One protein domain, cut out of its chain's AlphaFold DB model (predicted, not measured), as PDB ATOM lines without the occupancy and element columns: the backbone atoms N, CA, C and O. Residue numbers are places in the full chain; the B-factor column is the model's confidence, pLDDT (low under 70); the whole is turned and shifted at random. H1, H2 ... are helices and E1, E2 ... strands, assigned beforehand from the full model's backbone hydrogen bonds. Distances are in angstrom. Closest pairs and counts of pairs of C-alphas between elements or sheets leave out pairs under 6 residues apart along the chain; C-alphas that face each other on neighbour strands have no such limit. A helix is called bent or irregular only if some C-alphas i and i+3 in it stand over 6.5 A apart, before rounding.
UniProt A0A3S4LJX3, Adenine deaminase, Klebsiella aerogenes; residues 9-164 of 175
ATOM      1  N   ASP A   9     -64.962 -28.142 103.212       95.38
ATOM      2  CA  ASP A   9     -64.351 -28.546 101.937       95.38
ATOM      3  C   ASP A   9     -63.068 -27.765 101.585       95.38
ATOM      4  O   ASP A   9     -62.211 -28.303 100.886       95.38
ATOM      5  N   ASP A  10     -62.881 -26.551 102.128       94.44
ATOM      6  CA  ASP A  10     -61.659 -25.749 101.940       94.44
ATOM      7  C   ASP A  10     -60.426 -26.374 102.618       94.44
ATOM      8  O   ASP A  10     -59.292 -26.037 102.270       94.44
ATOM      9  N   PHE A  11     -60.640 -27.285 103.575       96.12
ATOM     10  CA  PHE A  11     -59.603 -27.959 104.363       96.12
ATOM     11  C   PHE A  11     -59.362 -29.408 103.920       96.12
ATOM     12  O   PHE A  11     -58.655 -30.161 104.587       96.12
ATOM     13  N   ILE A  12     -59.928 -29.819 102.782       95.06
ATOM     14  CA  ILE A  12     -59.733 -31.162 102.234       95.06
ATOM     15  C   ILE A  12     -58.525 -31.171 101.297       95.06
ATOM     16  O   ILE A  12     -58.533 -30.548 100.234       95.06
ATOM     17  N   LEU A  13     -57.501 -31.950 101.649       94.56
ATOM     18  CA  LEU A  13     -56.373 -32.204 100.757       94.56
ATOM     19  C   LEU A  13     -56.805 -33.151  99.628       94.56
ATOM     20  O   LEU A  13     -57.183 -34.303  99.869       94.56
ATOM     21  N   ARG A  14     -56.741 -32.661  98.388       93.88
ATOM     22  CA  ARG A  14     -57.122 -33.401  97.177       93.88
ATOM     23  C   ARG A  14     -55.908 -33.672  96.301       93.88
ATOM     24  O   ARG A  14     -55.053 -32.806  96.140       93.88
ATOM     25  N   VAL A  15     -55.866 -34.856  95.693       89.50
ATOM     26  CA  VAL A  15     -54.830 -35.228  94.717       89.50
ATOM     27  C   VAL A  15     -55.455 -35.243  93.329       89.50
ATOM     28  O   VAL A  15     -56.423 -35.962  93.085       89.50
ATOM     29  N   GLN A  16     -54.925 -34.432  92.414       86.38
ATOM     30  CA  GLN A  16     -55.431 -34.401  91.043       86.38
ATOM     31  C   GLN A  16     -55.159 -35.729  90.328       86.38
ATOM     32  O   GLN A  16     -54.108 -36.338  90.500       86.38
ATOM     33  N   GLY A  17     -56.123 -36.179  89.524       88.69
ATOM     34  CA  GLY A  17     -55.999 -37.398  88.719       88.69
ATOM     35  C   GLY A  17     -56.207 -38.718  89.473       88.69
ATOM     36  O   GLY A  17     -56.282 -39.757  88.828       88.69
ATOM     37  N   ILE A  18     -56.368 -38.705  90.804       91.38
ATOM     38  CA  ILE A  18     -56.609 -39.917  91.603       91.38
ATOM     39  C   ILE A  18     -57.938 -39.779  92.342       91.38
ATOM     40  O   ILE A  18     -58.059 -38.997  93.280       91.38
ATOM     41  N   ARG A  19     -58.947 -40.561  91.938       92.44
ATOM     42  CA  ARG A  19     -60.243 -40.616  92.639       92.44
ATOM     43  C   ARG A  19     -60.250 -41.666  93.752       92.44
ATOM     44  O   ARG A  19     -60.716 -41.375  94.846       92.44
ATOM     45  N   HIS A  20     -59.716 -42.856  93.485       95.69
ATOM     46  CA  HIS A  20     -59.568 -43.949  94.447       95.69
ATOM     47  C   HIS A  20     -58.216 -44.628  94.227       95.69
ATOM     48  O   HIS A  20     -57.890 -44.936  93.083       95.69
ATOM     49  N   GLY A  21     -57.435 -44.854  95.286       95.44
ATOM     50  CA  GLY A  21     -56.144 -45.540  95.183       95.44
ATOM     51  C   GLY A  21     -55.115 -45.047  96.193       95.44
ATOM     52  O   GLY A  21     -55.473 -44.584  97.271       95.44
ATOM     53  N   ILE A  22     -53.838 -45.136  95.829       95.88
ATOM     54  CA  ILE A  22     -52.704 -44.704  96.651       95.88
ATOM     55  C   ILE A  22     -51.998 -43.543  95.953       95.88
ATOM     56  O   ILE A  22     -51.805 -43.572  94.738       95.88
ATOM     57  N   ALA A  23     -51.610 -42.526  96.718       95.12
ATOM     58  CA  ALA A  23     -50.794 -41.412  96.254       95.12
ATOM     59  C   ALA A  23     -49.548 -41.279  97.130       95.12
ATOM     60  O   ALA A  23     -49.632 -41.415  98.350       95.12
ATOM     61  N   ARG A  24     -48.400 -40.961  96.525       95.19
ATOM     62  CA  ARG A  24     -47.184 -40.614  97.265       95.19
ATOM     63  C   ARG A  24     -47.090 -39.100  97.394       95.19
ATOM     64  O   ARG A  24     -47.040 -38.401  96.384       95.19
ATOM     65  N   LEU A  25     -47.089 -38.597  98.623       93.94
ATOM     66  CA  LEU A  25     -47.098 -37.167  98.920       93.94
ATOM     67  C   LEU A  25     -45.859 -36.759  99.703       93.94
ATOM     68  O   LEU A  25     -45.360 -37.505 100.546       93.94
ATOM     69  N   ARG A  26     -45.396 -35.534  99.449       93.44
ATOM     70  CA  ARG A  26     -44.388 -34.885 100.286       93.44
ATOM     71  C   ARG A  26     -45.044 -34.298 101.529       93.44
ATOM     72  O   ARG A  26     -46.162 -33.791 101.464       93.44
ATOM     73  N   HIS A  27     -44.324 -34.339 102.637       90.88
ATOM     74  CA  HIS A  27     -44.747 -33.751 103.899       90.88
ATOM     75  C   HIS A  27     -43.582 -33.031 104.575       90.88
ATOM     76  O   HIS A  27     -42.412 -33.236 104.233       90.88
ATOM     77  N   ILE A  28     -43.925 -32.188 105.545       90.00
ATOM     78  CA  ILE A  28     -42.967 -31.506 106.407       90.00
ATOM     79  C   ILE A  28     -42.903 -32.276 107.725       90.00
ATOM     80  O   ILE A  28     -43.909 -32.417 108.423       90.00
ATOM     81  N   ARG A  29     -41.718 -32.781 108.062       85.81
ATOM     82  CA  ARG A  29     -41.453 -33.496 109.312       85.81
ATOM     83  C   ARG A  29     -40.821 -32.563 110.334       85.81
ATOM     84  O   ARG A  29     -39.840 -31.894 110.018       85.81
ATOM     85  N   GLY A  30     -41.331 -32.608 111.564       74.31
ATOM     86  CA  GLY A  30     -40.757 -31.924 112.720       74.31
ATOM     87  C   GLY A  30     -41.290 -30.504 112.918       74.31
ATOM     88  O   GLY A  30     -41.456 -29.742 111.970       74.31
ATOM     89  N   ALA A  31     -41.551 -30.150 114.180       67.56
ATOM     90  CA  ALA A  31     -42.114 -28.849 114.545       67.56
ATOM     91  C   ALA A  31     -41.072 -27.737 114.735       67.56
ATOM     92  O   ALA A  31     -41.356 -26.569 114.490       67.56
ATOM     93  N   ARG A  32     -39.863 -28.098 115.186       65.19
ATOM     94  CA  ARG A  32     -38.761 -27.152 115.457       65.19
ATOM     95  C   ARG A  32     -37.682 -27.158 114.377       65.19
ATOM     96  O   ARG A  32     -37.145 -26.109 114.047       65.19
ATOM     97  N   PHE A  33     -37.384 -28.331 113.825       76.25
ATOM     98  CA  PHE A  33     -36.439 -28.508 112.727       76.25
ATOM     99  C   PHE A  33     -37.162 -29.232 111.600       76.25
ATOM    100  O   PHE A  33     -37.480 -30.413 111.731       76.25
ATOM    101  N   THR A  34     -37.471 -28.500 110.532       79.38
ATOM    102  CA  THR A  34     -38.261 -29.021 109.417       79.38
ATOM    103  C   THR A  34     -37.386 -29.797 108.443       79.38
ATOM    104  O   THR A  34     -36.368 -29.283 107.974       79.38
ATOM    105  N   GLN A  35     -37.815 -31.002 108.089       86.19
ATOM    106  CA  GLN A  35     -37.217 -31.817 107.034       86.19
ATOM    107  C   GLN A  35     -38.284 -32.226 106.020       86.19
ATOM    108  O   GLN A  35     -39.467 -32.323 106.350       86.19
ATOM    109  N   TRP A  36     -37.863 -32.484 104.786       90.44
ATOM    110  CA  TRP A  36     -38.737 -33.075 103.780       90.44
ATOM    111  C   TRP A  36     -38.814 -34.586 103.971       90.44
ATOM    112  O   TRP A  36     -37.790 -35.244 104.150       90.44
ATOM    113  N   GLY A  37     -40.022 -35.128 103.878       91.31
ATOM    114  CA  GLY A  37     -40.262 -36.564 103.809       91.31
ATOM    115  C   GLY A  37     -41.292 -36.911 102.741       91.31
ATOM    116  O   GLY A  37     -41.954 -36.035 102.178       91.31
ATOM    117  N   GLU A  38     -41.434 -38.205 102.467       94.56
ATOM    118  CA  GLU A  38     -42.460 -38.753 101.579       94.56
ATOM    119  C   GLU A  38     -43.280 -39.809 102.323       94.56
ATOM    120  O   GLU A  38     -42.758 -40.522 103.179       94.56
ATOM    121  N   VAL A  39     -44.574 -39.884 102.023       95.12
ATOM    122  CA  VAL A  39     -45.499 -40.859 102.610       95.12
ATOM    123  C   VAL A  39     -46.496 -41.329 101.557       95.12
ATOM    124  O   VAL A  39     -46.949 -40.539 100.723       95.12
ATOM    125  N   GLU A  40     -46.838 -42.613 101.581       96.25
ATOM    126  CA  GLU A  40     -47.948 -43.152 100.797       96.25
ATOM    127  C   GLU A  40     -49.253 -43.005 101.577       96.25
ATOM    128  O   GLU A  40     -49.357 -43.406 102.737       96.25
ATOM    129  N   VAL A  41     -50.261 -42.427 100.933       96.06
ATOM    130  CA  VAL A  41     -51.582 -42.202 101.518       96.06
ATOM    131  C   VAL A  41     -52.658 -42.847 100.667       96.06
ATOM    132  O   VAL A  41     -52.579 -42.871  99.438       96.06
ATOM    133  N   GLN A  42     -53.703 -43.330 101.328       97.06
ATOM    134  CA  GLN A  42     -54.915 -43.756 100.642       97.06
ATOM    135  C   GLN A  42     -55.695 -42.522 100.180       97.06
ATOM    136  O   GLN A  42     -55.790 -41.524 100.893       97.06
ATOM    137  N   VAL A  43     -56.294 -42.599  98.999       97.12
ATOM    138  CA  VAL A  43     -57.185 -41.586  98.435       97.12
ATOM    139  C   VAL A  43     -58.547 -42.229  98.213       97.12
ATOM    140  O   VAL A  43     -58.646 -43.287  97.587       97.12
ATOM    141  N   ARG A  44     -59.601 -41.594  98.730       95.75
ATOM    142  CA  ARG A  44     -60.999 -42.011  98.545       95.75
ATOM    143  C   ARG A  44     -61.824 -40.805  98.127       95.75
ATOM    144  O   ARG A  44     -61.700 -39.747  98.736       95.75
ATOM    145  N   ASP A  45     -62.609 -40.939  97.063       93.88
ATOM    146  CA  ASP A  45     -63.353 -39.839  96.438       93.88
ATOM    147  C   ASP A  45     -62.518 -38.568  96.176       93.88
ATOM    148  O   ASP A  45     -62.972 -37.434  96.343       93.88
ATOM    149  N   GLY A  46     -61.259 -38.756  95.777       92.69
ATOM    150  CA  GLY A  46     -60.299 -37.677  95.532       92.69
ATOM    151  C   GLY A  46     -59.799 -36.971  96.795       92.69
ATOM    152  O   GLY A  46     -59.106 -35.962  96.680       92.69
ATOM    153  N   LYS A  47     -60.141 -37.473  97.987       94.62
ATOM    154  CA  LYS A  47     -59.731 -36.941  99.291       94.62
ATOM    155  C   LYS A  47     -58.637 -37.813  99.896       94.62
ATOM    156  O   LYS A  47     -58.805 -39.032 100.023       94.62
ATOM    157  N   VAL A  48     -57.541 -37.186 100.306       95.81
ATOM    158  CA  VAL A  48     -56.480 -37.860 101.059       95.81
ATOM    159  C   VAL A  48     -57.033 -38.353 102.391       95.81
ATOM    160  O   VAL A  48     -57.636 -37.594 103.146       95.81
ATOM    161  N   GLN A  49     -56.825 -39.634 102.672       95.31
ATOM    162  CA  GLN A  49     -57.095 -40.235 103.969       95.31
ATOM    163  C   GLN A  49     -55.867 -40.022 104.846       95.31
ATOM    164  O   GLN A  49     -54.796 -40.560 104.564       95.31
ATOM    165  N   LEU A  50     -56.020 -39.196 105.875       93.38
ATOM    166  CA  LEU A  50     -54.913 -38.752 106.708       93.38
ATOM    167  C   LEU A  50     -54.401 -39.910 107.590       93.38
ATOM    168  O   LEU A  50     -55.168 -40.409 108.421       93.38
ATOM    169  N   PRO A  51     -53.136 -40.353 107.451       91.94
ATOM    170  CA  PRO A  51     -52.593 -41.403 108.310       91.94
ATOM    171  C   PRO A  51     -52.507 -40.951 109.775       91.94
ATOM    172  O   PRO A  51     -52.523 -39.753 110.071       91.94
ATOM    173  N   ALA A  52     -52.414 -41.904 110.705       89.81
ATOM    174  CA  ALA A  52     -52.119 -41.602 112.109       89.81
ATOM    175  C   ALA A  52     -50.748 -40.913 112.238       89.81
ATOM    176  O   ALA A  52     -49.836 -41.213 111.471       89.81
ATOM    177  N   GLY A  53     -50.611 -39.978 113.181       89.31
ATOM    178  CA  GLY A  53     -49.396 -39.171 113.356       89.31
ATOM    179  C   GLY A  53     -49.194 -38.053 112.321       89.31
ATOM    180  O   GLY A  53     -48.227 -37.293 112.430       89.31
ATOM    181  N   PHE A  54     -50.107 -37.920 111.349       93.06
ATOM    182  CA  PHE A  54     -50.117 -36.834 110.371       93.06
ATOM    183  C   PHE A  54     -51.248 -35.846 110.638       93.06
ATOM    184  O   PHE A  54     -52.362 -36.222 111.003       93.06
ATOM    185  N   SER A  55     -50.963 -34.573 110.386       94.38
ATOM    186  CA  SER A  55     -51.905 -33.458 110.463       94.38
ATOM    187  C   SER A  55     -51.870 -32.630 109.182       94.38
ATOM    188  O   SER A  55     -50.950 -32.755 108.373       94.38
ATOM    189  N   LEU A  56     -52.870 -31.780 108.989       95.56
ATOM    190  CA  LEU A  56     -52.908 -30.808 107.905       95.56
ATOM    191  C   LEU A  56     -52.493 -29.436 108.429       95.56
ATOM    192  O   LEU A  56     -52.877 -29.042 109.529       95.56
ATOM    193  N   ILE A  57     -51.742 -28.704 107.612       94.94
ATOM    194  CA  ILE A  57     -51.580 -27.257 107.731       94.94
ATOM    195  C   ILE A  57     -52.237 -26.597 106.536       94.94
ATOM    196  O   ILE A  57     -51.978 -26.968 105.394       94.94
ATOM    197  N   TRP A  58     -53.075 -25.610 106.809       95.00
ATOM    198  CA  TRP A  58     -53.735 -24.788 105.817       95.00
ATOM    199  C   TRP A  58     -53.356 -23.330 106.044       95.00
ATOM    200  O   TRP A  58     -53.408 -22.837 107.171       95.00
ATOM    201  N   VAL A  59     -52.956 -22.637 104.981       91.50
ATOM    202  CA  VAL A  59     -52.485 -21.252 105.046       91.50
ATOM    203  C   VAL A  59     -53.171 -20.429 103.968       91.50
ATOM    204  O   VAL A  59     -53.106 -20.761 102.783       91.50
ATOM    205  N   LYS A  60     -53.780 -19.308 104.364       86.62
ATOM    206  CA  LYS A  60     -54.362 -18.334 103.434       86.62
ATOM    207  C   LYS A  60     -53.918 -16.922 103.752       86.62
ATOM    208  O   LYS A  60     -53.970 -16.461 104.893       86.62
ATOM    209  N   HIS A  61     -53.528 -16.215 102.700       79.88
ATOM    210  CA  HIS A  61     -53.168 -14.814 102.801       79.88
ATOM    211  C   HIS A  61     -54.384 -13.954 103.161       79.88
ATOM    212  O   HIS A  61     -55.443 -14.072 102.543       79.88
ATOM    213  N   ARG A  62     -54.232 -13.076 104.160       69.06
ATOM    214  CA  ARG A  62     -55.353 -12.310 104.737       69.06
ATOM    215  C   ARG A  62     -55.476 -10.860 104.264       69.06
ATOM    216  O   ARG A  62     -56.462 -10.207 104.594       69.06
ATOM    217  N   HIS A  63     -54.482 -10.335 103.541       63.25
ATOM    218  CA  HIS A  63     -54.382  -8.899 103.236       63.25
ATOM    219  C   HIS A  63     -55.064  -8.465 101.928       63.25
ATOM    220  O   HIS A  63     -54.894  -7.321 101.525       63.25
ATOM    221  N   GLY A  64     -55.791  -9.349 101.231       58.19
ATOM    222  CA  GLY A  64     -56.612  -8.988 100.061       58.19
ATOM    223  C   GLY A  64     -55.863  -8.471  98.820       58.19
ATOM    224  O   GLY A  64     -56.474  -8.319  97.769       58.19
ATOM    225  N   ARG A  65     -54.542  -8.239  98.897       55.97
ATOM    226  CA  ARG A  65     -53.721  -7.687  97.800       55.97
ATOM    227  C   ARG A  65     -53.535  -8.642  96.613       55.97
ATOM    228  O   ARG A  65     -53.219  -8.185  95.524       55.97
ATOM    229  N   HIS A  66     -53.799  -9.937  96.805       56.34
ATOM    230  CA  HIS A  66     -53.866 -10.953  95.753       56.34
ATOM    231  C   HIS A  66     -54.981 -11.957  96.085       56.34
ATOM    232  O   HIS A  66     -55.159 -12.291  97.261       56.34
ATOM    233  N   GLN A  67     -55.695 -12.478  95.074       55.41
ATOM    234  CA  GLN A  67     -56.501 -13.705  95.198       55.41
ATOM    235  C   GLN A  67     -55.545 -14.890  95.413       55.41
ATOM    236  O   GLN A  67     -55.285 -15.679  94.513       55.41
ATOM    237  N   ALA A  68     -54.922 -14.962  96.587       61.75
ATOM    238  CA  ALA A  68     -54.003 -16.036  96.910       61.75
ATOM    239  C   ALA A  68     -54.825 -17.286  97.224       61.75
ATOM    240  O   ALA A  68     -55.544 -17.339  98.229       61.75
ATOM    241  N   THR A  69     -54.726 -18.279  96.345       77.94
ATOM    242  CA  THR A  69     -55.280 -19.611  96.572       77.94
ATOM    243  C   THR A  69     -54.704 -20.163  97.877       77.94
ATOM    244  O   THR A  69     -53.477 -20.148  98.040       77.94
ATOM    245  N   PRO A  70     -55.548 -20.623  98.817       85.19
ATOM    246  CA  PRO A  70     -55.053 -21.228 100.042       85.19
ATOM    247  C   PRO A  70     -54.157 -22.427  99.727       85.19
ATOM    248  O   PRO A  70     -54.390 -23.154  98.762       85.19
ATOM    249  N   GLN A  71     -53.126 -22.611 100.543       90.44
ATOM    250  CA  GLN A  71     -52.199 -23.732 100.441       90.44
ATOM    251  C   GLN A  71     -52.486 -24.719 101.563       90.44
ATOM    252  O   GLN A  71     -52.704 -24.305 102.700       90.44
ATOM    253  N   ILE A  72     -52.461 -26.011 101.246       93.94
ATOM    254  CA  ILE A  72     -52.662 -27.090 102.211       93.94
ATOM    255  C   ILE A  72     -51.550 -28.130 102.073       93.94
ATOM    256  O   ILE A  72     -51.182 -28.501 100.959       93.94
ATOM    257  N   ALA A  73     -50.995 -28.584 103.196       93.56
ATOM    258  CA  ALA A  73     -49.888 -29.536 103.226       93.56
ATOM    259  C   ALA A  73     -49.991 -30.517 104.402       93.56
ATOM    260  O   ALA A  73     -50.705 -30.274 105.375       93.56
ATOM    261  N   LEU A  74     -49.252 -31.624 104.298       94.38
ATOM    262  CA  LEU A  74     -49.119 -32.632 105.350       94.38
ATOM    263  C   LEU A  74     -47.986 -32.278 106.314       94.38
ATOM    264  O   LEU A  74     -46.873 -31.954 105.889       94.38
ATOM    265  N   LEU A  75     -48.268 -32.421 107.603       93.12
ATOM    266  CA  LEU A  75     -47.312 -32.325 108.697       93.12
ATOM    267  C   LEU A  75     -47.177 -33.673 109.403       93.12
ATOM    268  O   LEU A  75     -48.180 -34.327 109.674       93.12
ATOM    269  N   GLU A  76     -45.950 -34.044 109.761       91.06
ATOM    270  CA  GLU A  76     -45.635 -35.224 110.574       91.06
ATOM    271  C   GLU A  76     -44.855 -34.812 111.831       91.06
ATOM    272  O   GLU A  76     -43.998 -33.921 111.785       91.06
ATOM    273  N   GLY A  77     -45.118 -35.477 112.958       82.88
ATOM    274  CA  GLY A  77     -44.362 -35.267 114.201       82.88
ATOM    275  C   GLY A  77     -44.859 -34.095 115.053       82.88
ATOM    276  O   GLY A  77     -44.092 -33.529 115.827       82.88
ATOM    277  N   TRP A  78     -46.136 -33.738 114.910       80.31
ATOM    278  CA  TRP A  78     -46.816 -32.683 115.676       80.31
ATOM    279  C   TRP A  78     -47.765 -33.237 116.750       80.31
ATOM    280  O   TRP A  78     -48.628 -32.523 117.252       80.31
ATOM    281  N   GLY A  79     -47.601 -34.513 117.106       80.62
ATOM    282  CA  GLY A  79     -48.562 -35.239 117.930       80.62
ATOM    283  C   GLY A  79     -49.789 -35.683 117.132       80.62
ATOM    284  O   GLY A  79     -49.832 -35.594 115.903       80.62
ATOM    285  N   GLU A  80     -50.776 -36.201 117.851       86.12
ATOM    286  CA  GLU A  80     -52.032 -36.676 117.282       86.12
ATOM    287  C   GLU A  80     -53.105 -35.610 117.510       86.12
ATOM    288  O   GLU A  80     -53.779 -35.624 118.543       86.12
ATOM    289  N   LEU A  81     -53.216 -34.651 116.581       88.75
ATOM    290  CA  LEU A  81     -54.150 -33.537 116.727       88.75
ATOM    291  C   LEU A  81     -55.604 -34.042 116.743       88.75
ATOM    292  O   LEU A  81     -56.095 -34.626 115.778       88.75
ATOM    293  N   ARG A  82     -56.312 -33.767 117.835       90.50
ATOM    294  CA  ARG A  82     -57.727 -34.067 118.071       90.50
ATOM    295  C   ARG A  82     -58.525 -32.770 118.012       90.50
ATOM    296  O   ARG A  82     -58.921 -32.234 119.037       90.50
ATOM    297  N   GLY A  83     -58.710 -32.253 116.803       93.12
ATOM    298  CA  GLY A  83     -59.411 -30.998 116.551       93.12
ATOM    299  C   GLY A  83     -58.602 -30.079 115.647       93.12
ATOM    300  O   GLY A  83     -57.904 -30.548 114.738       93.12
ATOM    301  N   ALA A  84     -58.690 -28.777 115.904       96.06
ATOM    302  CA  ALA A  84     -57.999 -27.753 115.150       96.06
ATOM    303  C   ALA A  84     -57.481 -26.591 116.004       96.06
ATOM    304  O   ALA A  84     -58.069 -26.198 117.012       96.06
ATOM    305  N   ILE A  85     -56.382 -26.008 115.537       95.56
ATOM    306  CA  ILE A  85     -55.757 -24.801 116.072       95.56
ATOM    307  C   ILE A  85     -55.717 -23.783 114.940       95.56
ATOM    308  O   ILE A  85     -55.114 -24.044 113.900       95.56
ATOM    309  N   ALA A  86     -56.321 -22.616 115.133       95.44
ATOM    310  CA  ALA A  86     -56.230 -21.504 114.199       95.44
ATOM    311  C   ALA A  86     -55.464 -20.340 114.828       95.44
ATOM    312  O   ALA A  86     -55.637 -20.025 116.006       95.44
ATOM    313  N   THR A  87     -54.642 -19.666 114.028       92.31
ATOM    314  CA  THR A  87     -53.957 -18.434 114.419       92.31
ATOM    315  C   THR A  87     -53.867 -17.471 113.244       92.31
ATOM    316  O   THR A  87     -53.627 -17.869 112.103       92.31
ATOM    317  N   SER A  88     -54.042 -16.182 113.520       85.94
ATOM    318  CA  SER A  88     -53.676 -15.103 112.595       85.94
ATOM    319  C   SER A  88     -52.363 -14.415 112.982       85.94
ATOM    320  O   SER A  88     -51.976 -13.421 112.364       85.94
ATOM    321  N   TYR A  89     -51.699 -14.920 114.021       75.06
ATOM    322  CA  TYR A  89     -50.387 -14.495 114.483       75.06
ATOM    323  C   TYR A  89     -49.329 -15.465 113.933       75.06
ATOM    324  O   TYR A  89     -48.994 -16.473 114.553       75.06
ATOM    325  N   SER A  90     -48.848 -15.184 112.721       60.22
ATOM    326  CA  SER A  90     -47.814 -15.958 112.022       60.22
ATOM    327  C   SER A  90     -46.761 -14.993 111.461       60.22
ATOM    328  O   SER A  90     -47.064 -14.209 110.564       60.22
ATOM    329  N   HIS A  91     -45.548 -14.994 112.019       55.47
ATOM    330  CA  HIS A  91     -44.419 -14.177 111.542       55.47
ATOM    331  C   HIS A  91     -44.036 -14.588 110.102       55.47
ATOM    332  O   HIS A  91     -43.978 -15.780 109.822       55.47
ATOM    333  N   ASP A  92     -43.772 -13.731 109.109       53.25
ATOM    334  CA  ASP A  92     -43.773 -12.256 108.983       53.25
ATOM    335  C   ASP A  92     -44.940 -11.752 108.088       53.25
ATOM    336  O   ASP A  92     -45.015 -10.588 107.704       53.25
ATOM    337  N   SER A  93     -45.855 -12.648 107.684       54.56
ATOM    338  CA  SER A  93     -46.948 -12.349 106.731       54.56
ATOM    339  C   SER A  93     -48.337 -12.299 107.373       54.56
ATOM    340  O   SER A  93     -49.309 -11.926 106.718       54.56
ATOM    341  N   HIS A  94     -48.438 -12.707 108.640       67.12
ATOM    342  CA  HIS A  94     -49.658 -12.758 109.443       67.12
ATOM    343  C   HIS A  94     -50.846 -13.447 108.763       67.12
ATOM    344  O   HIS A  94     -51.998 -13.058 108.930       67.12
ATOM    345  N   ASN A  95     -50.576 -14.488 107.983       81.06
ATOM    346  CA  ASN A  95     -51.612 -15.255 107.307       81.06
ATOM    347  C   ASN A  95     -52.546 -15.944 108.311       81.06
ATOM    348  O   ASN A  95     -52.177 -16.184 109.460       81.06
ATOM    349  N   LEU A  96     -53.756 -16.279 107.859       89.31
ATOM    350  CA  LEU A  96     -54.596 -17.215 108.595       89.31
ATOM    351  C   LEU A  96     -53.987 -18.607 108.422       89.31
ATOM    352  O   LEU A  96     -53.929 -19.116 107.300       89.31
ATOM    353  N   VAL A  97     -53.512 -19.179 109.522       93.38
ATOM    354  CA  VAL A  97     -52.943 -20.525 109.590       93.38
ATOM    355  C   VAL A  97     -53.877 -21.395 110.413       93.38
ATOM    356  O   VAL A  97     -54.308 -20.994 111.494       93.38
ATOM    357  N   VAL A  98     -54.183 -22.582 109.902       95.62
ATOM    358  CA  VAL A  98     -55.045 -23.560 110.562       95.62
ATOM    359  C   VAL A  98     -54.355 -24.916 110.531       95.62
ATOM    360  O   VAL A  98     -53.957 -25.388 109.469       95.62
ATOM    361  N   LEU A  99     -54.207 -25.531 111.697       95.38
ATOM    362  CA  LEU A  99     -53.676 -26.875 111.891       95.38
ATOM    363  C   LEU A  99     -54.809 -27.784 112.345       95.38
ATOM    364  O   LEU A  99     -55.605 -27.365 113.179       95.38
ATOM    365  N   GLY A 100     -54.883 -29.015 111.852       95.31
ATOM    366  CA  GLY A 100     -55.881 -29.968 112.339       95.31
ATOM    367  C   GLY A 100     -55.943 -31.261 111.539       95.31
ATOM    368  O   GLY A 100     -55.177 -31.462 110.595       95.31
ATOM    369  N   ARG A 101     -56.858 -32.149 111.937       93.12
ATOM    370  CA  ARG A 101     -57.165 -33.399 111.212       93.12
ATOM    371  C   ARG A 101     -58.608 -33.470 110.730       93.12
ATOM    372  O   ARG A 101     -58.861 -34.093 109.702       93.12
ATOM    373  N   ASP A 102     -59.533 -32.836 111.450       94.06
ATOM    374  CA  ASP A 102     -60.942 -32.767 111.074       94.06
ATOM    375  C   ASP A 102     -61.262 -31.442 110.376       94.06
ATOM    376  O   ASP A 102     -60.995 -30.355 110.889       94.06
ATOM    377  N   ALA A 103     -61.851 -31.540 109.190       96.31
ATOM    378  CA  ALA A 103     -62.129 -30.385 108.354       96.31
ATOM    379  C   ALA A 103     -63.220 -29.462 108.928       96.31
ATOM    380  O   ALA A 103     -63.205 -28.261 108.647       96.31
ATOM    381  N   ASN A 104     -64.157 -29.986 109.728       97.44
ATOM    382  CA  ASN A 104     -65.195 -29.172 110.360       97.44
ATOM    383  C   ASN A 104     -64.609 -28.362 111.514       97.44
ATOM    384  O   ASN A 104     -64.840 -27.157 111.571       97.44
ATOM    385  N   ASP A 105     -63.793 -28.989 112.364       97.75
ATOM    386  CA  ASP A 105     -63.090 -28.292 113.448       97.75
ATOM    387  C   ASP A 105     -62.154 -27.210 112.886       97.75
ATOM    388  O   ASP A 105     -62.120 -26.082 113.384       97.75
ATOM    389  N   MET A 106     -61.446 -27.508 111.789       97.94
ATOM    390  CA  MET A 106     -60.599 -26.528 111.098       97.94
ATOM    391  C   MET A 106     -61.403 -25.332 110.581       97.94
ATOM    392  O   MET A 106     -61.008 -24.184 110.803       97.94
ATOM    393  N   ALA A 107     -62.548 -25.575 109.938       98.00
ATOM    394  CA  ALA A 107     -63.423 -24.505 109.468       98.00
ATOM    395  C   ALA A 107     -64.004 -23.681 110.621       98.00
ATOM    396  O   ALA A 107     -64.053 -22.453 110.529       98.00
ATOM    397  N   LEU A 108     -64.401 -24.334 111.713       98.25
ATOM    398  CA  LEU A 108     -64.947 -23.683 112.899       98.25
ATOM    399  C   LEU A 108     -63.922 -22.729 113.534       98.25
ATOM    400  O   LEU A 108     -64.207 -21.540 113.690       98.25
ATOM    401  N   ALA A 109     -62.707 -23.212 113.813       97.81
ATOM    402  CA  ALA A 109     -61.634 -22.395 114.382       97.81
ATOM    403  C   ALA A 109     -61.252 -21.220 113.465       97.81
ATOM    404  O   ALA A 109     -61.067 -20.090 113.921       97.81
ATOM    405  N   ALA A 110     -61.169 -21.461 112.154       96.44
ATOM    406  CA  ALA A 110     -60.841 -20.427 111.179       96.44
ATOM    407  C   ALA A 110     -61.914 -19.329 111.116       96.44
ATOM    408  O   ALA A 110     -61.595 -18.139 111.139       96.44
ATOM    409  N   ASN A 111     -63.188 -19.725 111.073       96.69
ATOM    410  CA  ASN A 111     -64.314 -18.798 111.015       96.69
ATOM    411  C   ASN A 111     -64.456 -17.973 112.295       96.69
ATOM    412  O   ASN A 111     -64.791 -16.791 112.203       96.69
ATOM    413  N   GLN A 112     -64.117 -18.540 113.458       97.06
ATOM    414  CA  GLN A 112     -64.045 -17.788 114.710       97.06
ATOM    415  C   GLN A 112     -63.055 -16.618 114.598       97.06
ATOM    416  O   GLN A 112     -63.380 -15.494 114.978       97.06
ATOM    417  N   LEU A 113     -61.875 -16.843 114.005       94.00
ATOM    418  CA  LEU A 113     -60.890 -15.777 113.795       94.00
ATOM    419  C   LEU A 113     -61.304 -14.769 112.727       94.00
ATOM    420  O   LEU A 113     -61.006 -13.580 112.853       94.00
ATOM    421  N   ILE A 114     -61.986 -15.216 111.673       92.06
ATOM    422  CA  ILE A 114     -62.531 -14.315 110.653       92.06
ATOM    423  C   ILE A 114     -63.531 -13.349 111.301       92.06
ATOM    424  O   ILE A 114     -63.409 -12.136 111.101       92.06
ATOM    425  N   ALA A 115     -64.452 -13.879 112.112       92.94
ATOM    426  CA  ALA A 115     -65.473 -13.115 112.821       92.94
ATOM    427  C   ALA A 115     -64.877 -12.167 113.873       92.94
ATOM    428  O   ALA A 115     -65.268 -11.005 113.937       92.94
ATOM    429  N   SER A 116     -63.885 -12.620 114.648       91.94
ATOM    430  CA  SER A 116     -63.250 -11.806 115.696       91.94
ATOM    431  C   SER A 116     -62.219 -10.800 115.183       91.94
ATOM    432  O   SER A 116     -61.616 -10.077 115.971       91.94
ATOM    433  N   GLY A 117     -61.949 -10.772 113.875       88.56
ATOM    434  CA  GLY A 117     -60.920  -9.910 113.293       88.56
ATOM    435  C   GLY A 117     -59.480 -10.408 113.479       88.56
ATOM    436  O   GLY A 117     -58.555  -9.716 113.055       88.56
ATOM    437  N   GLY A 118     -59.290 -11.612 114.018       90.00
ATOM    438  CA  GLY A 118     -58.003 -12.261 114.256       90.00
ATOM    439  C   GLY A 118     -57.801 -12.701 115.706       90.00
ATOM    440  O   GLY A 118     -58.669 -12.503 116.560       90.00
ATOM    441  N   GLY A 119     -56.649 -13.321 115.959       92.62
ATOM    442  CA  GLY A 119     -56.265 -13.899 117.244       92.62
ATOM    443  C   GLY A 119     -55.903 -15.379 117.144       92.62
ATOM    444  O   GLY A 119     -55.272 -15.795 116.168       92.62
ATOM    445  N   MET A 120     -56.302 -16.158 118.151       95.31
ATOM    446  CA  MET A 120     -56.090 -17.608 118.227       95.31
ATOM    447  C   MET A 120     -57.365 -18.326 118.668       95.31
ATOM    448  O   MET A 120     -58.097 -17.812 119.511       95.31
ATOM    449  N   ALA A 121     -57.640 -19.496 118.100       96.88
ATOM    450  CA  ALA A 121     -58.805 -20.303 118.446       96.88
ATOM    451  C   ALA A 121     -58.456 -21.793 118.460       96.88
ATOM    452  O   ALA A 121     -57.674 -22.263 117.630       96.88
ATOM    453  N   LEU A 122     -59.066 -22.521 119.390       97.06
ATOM    454  CA  LEU A 122     -59.028 -23.974 119.491       97.06
ATOM    455  C   LEU A 122     -60.432 -24.513 119.241       97.06
ATOM    456  O   LEU A 122     -61.380 -24.044 119.870       97.06
ATOM    457  N   ALA A 123     -60.553 -25.499 118.361       97.25
ATOM    458  CA  ALA A 123     -61.799 -26.214 118.120       97.25
ATOM    459  C   ALA A 123     -61.589 -27.718 118.272       97.25
ATOM    460  O   ALA A 123     -60.532 -28.233 117.910       97.25
ATOM    461  N   GLN A 124     -62.589 -28.417 118.786       95.69
ATOM    462  CA  GLN A 124     -62.580 -29.869 118.903       95.69
ATOM    463  C   GLN A 124     -64.020 -30.370 118.968       95.69
ATOM    464  O   GLN A 124     -64.825 -29.816 119.712       95.69
ATOM    465  N   GLN A 125     -64.330 -31.435 118.227       95.06
ATOM    466  CA  GLN A 125     -65.645 -32.094 118.272       95.06
ATOM    467  C   GLN A 125     -66.821 -31.148 117.956       95.06
ATOM    468  O   GLN A 125     -67.922 -31.320 118.472       95.06
ATOM    469  N   GLY A 126     -66.609 -30.170 117.074       96.12
ATOM    470  CA  GLY A 126     -67.631 -29.216 116.649       96.12
ATOM    471  C   GLY A 126     -67.838 -28.026 117.588       96.12
ATOM    472  O   GLY A 126     -68.749 -27.235 117.345       96.12
ATOM    473  N   GLU A 127     -67.000 -27.854 118.614       96.81
ATOM    474  CA  GLU A 127     -67.089 -26.746 119.570       96.81
ATOM    475  C   GLU A 127     -65.798 -25.920 119.627       96.81
ATOM    476  O   GLU A 127     -64.703 -26.426 119.378       96.81
ATOM    477  N   ILE A 128     -65.921 -24.631 119.970       97.50
ATOM    478  CA  ILE A 128     -64.776 -23.770 120.294       97.50
ATOM    479  C   ILE A 128     -64.406 -23.998 121.758       97.50
ATOM    480  O   ILE A 128     -65.160 -23.621 122.650       97.50
ATOM    481  N   LEU A 129     -63.226 -24.565 121.999       96.06
ATOM    482  CA  LEU A 129     -62.719 -24.801 123.353       96.06
ATOM    483  C   LEU A 129     -62.131 -23.537 123.979       96.06
ATOM    484  O   LEU A 129     -62.275 -23.304 125.173       96.06
ATOM    485  N   ALA A 130     -61.430 -22.737 123.176       96.06
ATOM    486  CA  ALA A 130     -60.796 -21.505 123.624       96.06
ATOM    487  C   ALA A 130     -60.665 -20.517 122.471       96.06
ATOM    488  O   ALA A 130     -60.440 -20.904 121.320       96.06
ATOM    489  N   HIS A 131     -60.738 -19.228 122.787       96.06
ATOM    490  CA  HIS A 131     -60.566 -18.150 121.822       96.06
ATOM    491  C   HIS A 131     -59.926 -16.940 122.497       96.06
ATOM    492  O   HIS A 131     -60.368 -16.499 123.552       96.06
ATOM    493  N   VAL A 132     -58.885 -16.403 121.867       94.62
ATOM    494  CA  VAL A 132     -58.253 -15.137 122.244       94.62
ATOM    495  C   VAL A 132     -58.424 -14.190 121.070       94.62
ATOM    496  O   VAL A 132     -57.808 -14.386 120.022       94.62
ATOM    497  N   ALA A 133     -59.267 -13.172 121.228       92.31
ATOM    498  CA  ALA A 133     -59.505 -12.179 120.188       92.31
ATOM    499  C   ALA A 133     -58.378 -11.138 120.149       92.31
ATOM    500  O   ALA A 133     -58.021 -10.540 121.164       92.31
ATOM    501  N   MET A 134     -57.849 -10.880 118.952       88.38
ATOM    502  CA  MET A 134     -56.846  -9.837 118.714       88.38
ATOM    503  C   MET A 134     -57.286  -8.962 117.530       88.38
ATOM    504  O   MET A 134     -56.683  -9.025 116.457       88.38
ATOM    505  N   PRO A 135     -58.382  -8.193 117.669       84.19
ATOM    506  CA  PRO A 135     -59.048  -7.536 116.543       84.19
ATOM    507  C   PRO A 135     -58.203  -6.434 115.891       84.19
ATOM    508  O   PRO A 135     -58.363  -6.146 114.701       84.19
ATOM    509  N   ILE A 136     -57.274  -5.825 116.632       81.75
ATOM    510  CA  ILE A 136     -56.428  -4.748 116.121       81.75
ATOM    511  C   ILE A 136     -55.345  -5.379 115.245       81.75
ATOM    512  O   ILE A 136     -54.405  -6.017 115.725       81.75
ATOM    513  N   ALA A 137     -55.526  -5.241 113.930       74.12
ATOM    514  CA  ALA A 137     -54.667  -5.813 112.893       74.12
ATOM    515  C   ALA A 137     -54.432  -7.336 113.018       74.12
ATOM    516  O   ALA A 137     -53.457  -7.853 112.472       74.12
ATOM    517  N   GLY A 138     -55.299  -8.075 113.720       67.44
ATOM    518  CA  GLY A 138     -55.116  -9.508 113.958       67.44
ATOM    519  C   GLY A 138     -53.929  -9.847 114.869       67.44
ATOM    520  O   GLY A 138     -53.413 -10.961 114.765       67.44
ATOM    521  N   MET A 139     -53.442  -8.872 115.652       71.62
ATOM    522  CA  MET A 139     -52.183  -8.934 116.413       71.62
ATOM    523  C   MET A 139     -52.241  -8.277 117.790       71.62
ATOM    524  O   MET A 139     -51.378  -8.557 118.611       71.62
ATOM    525  N   LEU A 140     -53.189  -7.374 118.039       78.44
ATOM    526  CA  LEU A 140     -53.310  -6.667 119.310       78.44
ATOM    527  C   LEU A 140     -54.753  -6.734 119.815       78.44
ATOM    528  O   LEU A 140     -55.704  -6.859 119.039       78.44
ATOM    529  N   SER A 141     -54.890  -6.649 121.130       86.56
ATOM    530  CA  SER A 141     -56.160  -6.570 121.842       86.56
ATOM    531  C   SER A 141     -56.191  -5.269 122.640       86.56
ATOM    532  O   SER A 141     -55.145  -4.796 123.085       86.56
ATOM    533  N   ASP A 142     -57.375  -4.686 122.792       88.69
ATOM    534  CA  ASP A 142     -57.659  -3.529 123.646       88.69
ATOM    535  C   ASP A 142     -57.968  -3.927 125.100       88.69
ATOM    536  O   ASP A 142     -58.175  -3.068 125.957       88.69
ATOM    537  N   LEU A 143     -57.967  -5.231 125.398       90.75
ATOM    538  CA  LEU A 143     -58.152  -5.743 126.748       90.75
ATOM    539  C   LEU A 143     -56.996  -5.342 127.679       90.75
ATOM    540  O   LEU A 143     -55.834  -5.290 127.258       90.75
ATOM    541  N   PRO A 144     -57.271  -5.166 128.987       95.12
ATOM    542  CA  PRO A 144     -56.221  -5.041 129.988       95.12
ATOM    543  C   PRO A 144     -55.249  -6.225 129.929       95.12
ATOM    544  O   PRO A 144     -55.665  -7.380 129.824       95.12
ATOM    545  N   ALA A 145     -53.949  -5.957 130.072       90.00
ATOM    546  CA  ALA A 145     -52.901  -6.971 129.920       90.00
ATOM    547  C   ALA A 145     -53.108  -8.208 130.814       90.00
ATOM    548  O   ALA A 145     -52.864  -9.332 130.381       90.00
ATOM    549  N   ALA A 146     -53.590  -8.017 132.047       93.88
ATOM    550  CA  ALA A 146     -53.869  -9.113 132.972       93.88
ATOM    551  C   ALA A 146     -54.972 -10.055 132.457       93.88
ATOM    552  O   ALA A 146     -54.853 -11.274 132.599       93.88
ATOM    553  N   GLU A 147     -56.007  -9.493 131.829       93.00
ATOM    554  CA  GLU A 147     -57.125 -10.244 131.260       93.00
ATOM    555  C   GLU A 147     -56.696 -10.976 129.986       93.00
ATOM    556  O   GLU A 147     -56.906 -12.182 129.867       93.00
ATOM    557  N   LEU A 148     -55.975 -10.298 129.089       92.00
ATOM    558  CA  LEU A 148     -55.412 -10.934 127.897       92.00
ATOM    559  C   LEU A 148     -54.473 -12.095 128.271       92.00
ATOM    560  O   LEU A 148     -54.568 -13.190 127.718       92.00
ATOM    561  N   ALA A 149     -53.600 -11.891 129.259       91.00
ATOM    562  CA  ALA A 149     -52.700 -12.930 129.750       91.00
ATOM    563  C   ALA A 149     -53.458 -14.118 130.361       91.00
ATOM    564  O   ALA A 149     -53.004 -15.256 130.244       91.00
ATOM    565  N   ARG A 150     -54.604 -13.879 131.014       94.12
ATOM    566  CA  ARG A 150     -55.476 -14.943 131.529       94.12
ATOM    567  C   ARG A 150     -56.039 -15.788 130.388       94.12
ATOM    568  O   ARG A 150     -55.910 -17.006 130.452       94.12
ATOM    569  N   GLN A 151     -56.560 -15.157 129.337       93.62
ATOM    570  CA  GLN A 151     -57.097 -15.866 128.171       93.62
ATOM    571  C   GLN A 151     -56.017 -16.676 127.433       93.62
ATOM    572  O   GLN A 151     -56.255 -17.816 127.045       93.62
ATOM    573  N   PHE A 152     -54.795 -16.144 127.299       92.62
ATOM    574  CA  PHE A 152     -53.676 -16.902 126.722       92.62
ATOM    575  C   PHE A 152     -53.263 -18.111 127.566       92.62
ATOM    576  O   PHE A 152     -52.917 -19.149 127.003       92.62
ATOM    577  N   ARG A 153     -53.282 -17.994 128.903       92.50
ATOM    578  CA  ARG A 153     -53.012 -19.139 129.789       92.50
ATOM    579  C   ARG A 153     -54.063 -20.224 129.601       92.50
ATOM    580  O   ARG A 153     -53.696 -21.364 129.357       92.50
ATOM    581  N   GLU A 154     -55.335 -19.847 129.624       94.06
ATOM    582  CA  GLU A 154     -56.459 -20.760 129.404       94.06
ATOM    583  C   GLU A 154     -56.364 -21.472 128.047       94.06
ATOM    584  O   GLU A 154     -56.407 -22.700 127.984       94.06
ATOM    585  N   LEU A 155     -56.112 -20.722 126.967       93.31
ATOM    586  CA  LEU A 155     -55.894 -21.290 125.637       93.31
ATOM    587  C   LEU A 155     -54.718 -22.272 125.622       93.31
ATOM    588  O   LEU A 155     -54.831 -23.360 125.062       93.31
ATOM    589  N   ARG A 156     -53.586 -21.921 126.239       90.38
ATOM    590  CA  ARG A 156     -52.413 -22.803 126.301       90.38
ATOM    591  C   ARG A 156     -52.728 -24.089 127.060       90.38
ATOM    592  O   ARG A 156     -52.351 -25.163 126.599       90.38
ATOM    593  N   ASP A 157     -53.406 -23.992 128.192       91.06
ATOM    594  CA  ASP A 157     -53.705 -25.145 129.035       91.06
ATOM    595  C   ASP A 157     -54.657 -26.113 128.295       91.06
ATOM    596  O   ASP A 157     -54.403 -27.321 128.235       91.06
ATOM    597  N   LEU A 158     -55.668 -25.577 127.597       92.38
ATOM    598  CA  LEU A 158     -56.599 -26.346 126.760       92.38
ATOM    599  C   LEU A 158     -55.970 -26.872 125.459       92.38
ATOM    600  O   LEU A 158     -56.415 -27.888 124.928       92.38
ATOM    601  N   SER A 159     -54.892 -26.250 124.964       89.44
ATOM    602  CA  SER A 159     -54.212 -26.686 123.734       89.44
ATOM    603  C   SER A 159     -53.667 -28.109 123.825       89.44
ATOM    604  O   SER A 159     -53.591 -28.800 122.813       89.44
ATOM    605  N   SER A 160     -53.357 -28.586 125.035       85.81
ATOM    606  CA  SER A 160     -52.930 -29.966 125.276       85.81
ATOM    607  C   SER A 160     -53.998 -30.997 124.882       85.81
ATOM    608  O   SER A 160     -53.652 -32.071 124.384       85.81
ATOM    609  N   GLN A 161     -55.282 -30.649 125.031       85.31
ATOM    610  CA  GLN A 161     -56.415 -31.514 124.686       85.31
ATOM    611  C   GLN A 161     -56.536 -31.690 123.170       85.31
ATOM    612  O   GLN A 161     -56.761 -32.802 122.689       85.31
ATOM    613  N   VAL A 162     -56.285 -30.605 122.429       85.88
ATOM    614  CA  VAL A 162     -56.293 -30.594 120.962       85.88
ATOM    615  C   VAL A 162     -55.014 -31.198 120.402       85.88
ATOM    616  O   VAL A 162     -55.062 -31.930 119.425       85.88
ATOM    617  N   ALA A 163     -53.854 -30.927 120.998       79.75
ATOM    618  CA  ALA A 163     -52.579 -31.354 120.435       79.75
ATOM    619  C   ALA A 163     -52.312 -32.864 120.578       79.75
ATOM    620  O   ALA A 163     -51.388 -33.396 119.962       79.75
ATOM    621  N   GLY A 164     -53.078 -33.557 121.432       64.31
ATOM    622  CA  GLY A 164     -52.830 -34.962 121.763       64.31
ATOM    623  C   GLY A 164     -51.434 -35.191 122.354       64.31
ATOM    624  O   GLY A 164     -50.923 -36.311 122.322       64.31
TER     625      GLY A 164
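What this domain is: This is residues 9 to 164 of the 175 residues of the protein "Adenine deaminase" of Klebsiella aerogenes (UniProt A0A3S4LJX3). One long, twisted sheet of eight strands runs through the domain, with a helix on each face toward its E8 edge: H1 covers E5 and E7 on one face, and H2 covers E7 and E8 on the other. At the opposite edge the long bent hairpin of E1 and E2 reaches away from the helices. The printed part has 156 residues, with two named helices and eight named strands in the order E1 E2 E3 E4 E5 E6 H1 E7 E8 H2; the sheet is mixed, ordered E2 E1 E4 E3 E6 E5 E7 E8, and the class is mixed, helices and strands. The whole is compact, with a radius of gyration of the C-alphas of 16.1 A and spans of 53 by 36 by 31 A.

Where its parts are: Residues 9 to 20 hold no named element. E1, residues 21 to 29, begins at C-alpha 21 (-56.144, -45.540, 95.183), measures 23.7 A and bends by 51 degrees at residue 26. E2, residues 35 to 44, measures 27.2 A and bends by 50 degrees at residue 40. E3 is residues 54 to 60, 20.2 A long; E4 is residues 71 to 76, E5 residues 84 to 87 and E6 residues 96 to 100. H1, residues 103 to 115, measures 18.1 A. E7 is residues 119 to 124 and E8 residues 127 to 133. H2, residues 145 to 163, measures 26.2 A, has a kink of 28 degrees near residue 157 and ends at C-alpha 163 (-52.579, -31.354, 120.435).

How they stand to each other: E2 is an edge strand, antiparallel to E1 in a hairpin, with N 25 and O 39 at 2.9 A. E1 and E4 are parallel, with N 28 and O 74 at 3.0 A. The hairpin E3 and E4 has N 57 and O 73 at 2.9 A. E3 and E6 are antiparallel, with N 58 and O 98 at 2.8 A. The hairpin E5 and E6 has N 85 and O 99 at 2.8 A. E5 and E7 are antiparallel, with N 86 and O 121 at 2.9 A. The hairpin E7 and E8, E8 being the other edge strand, has N 122 and O 130 at 2.9 A. E6, H1 and E7 form a split strand-helix-strand unit, two strands running the same way with E5 between them, and its crossover is left-handed. H1 is on the sheet at a height of 6.6 A, along the strands; its closest C-alphas to E7 are those of Asp 105 and Ala 123, 5.3 A. H2 is on the opposite face at a height of 8.1 A, which gives three layers, helices on both faces of a sheet; the C-alphas of Ala 130 in E8 and Leu 155, the closest pair, are 5.3 A apart. H1 and H2 are apart. In H1 every O i to N i+4 pair is within hydrogen-bond range, in H2 12 of 15.

The domain as a whole: The C-alphas farthest apart, those of Gly 21 and Pro 144, are 53.4 A apart. The printed part has no cut, and the link E8 to H2, 11 residues, is long. The mean pLDDT of the printed part is 88.3; residues 31 to 32, 62 to 68, 90 to 94, 138 and 164 are under 70.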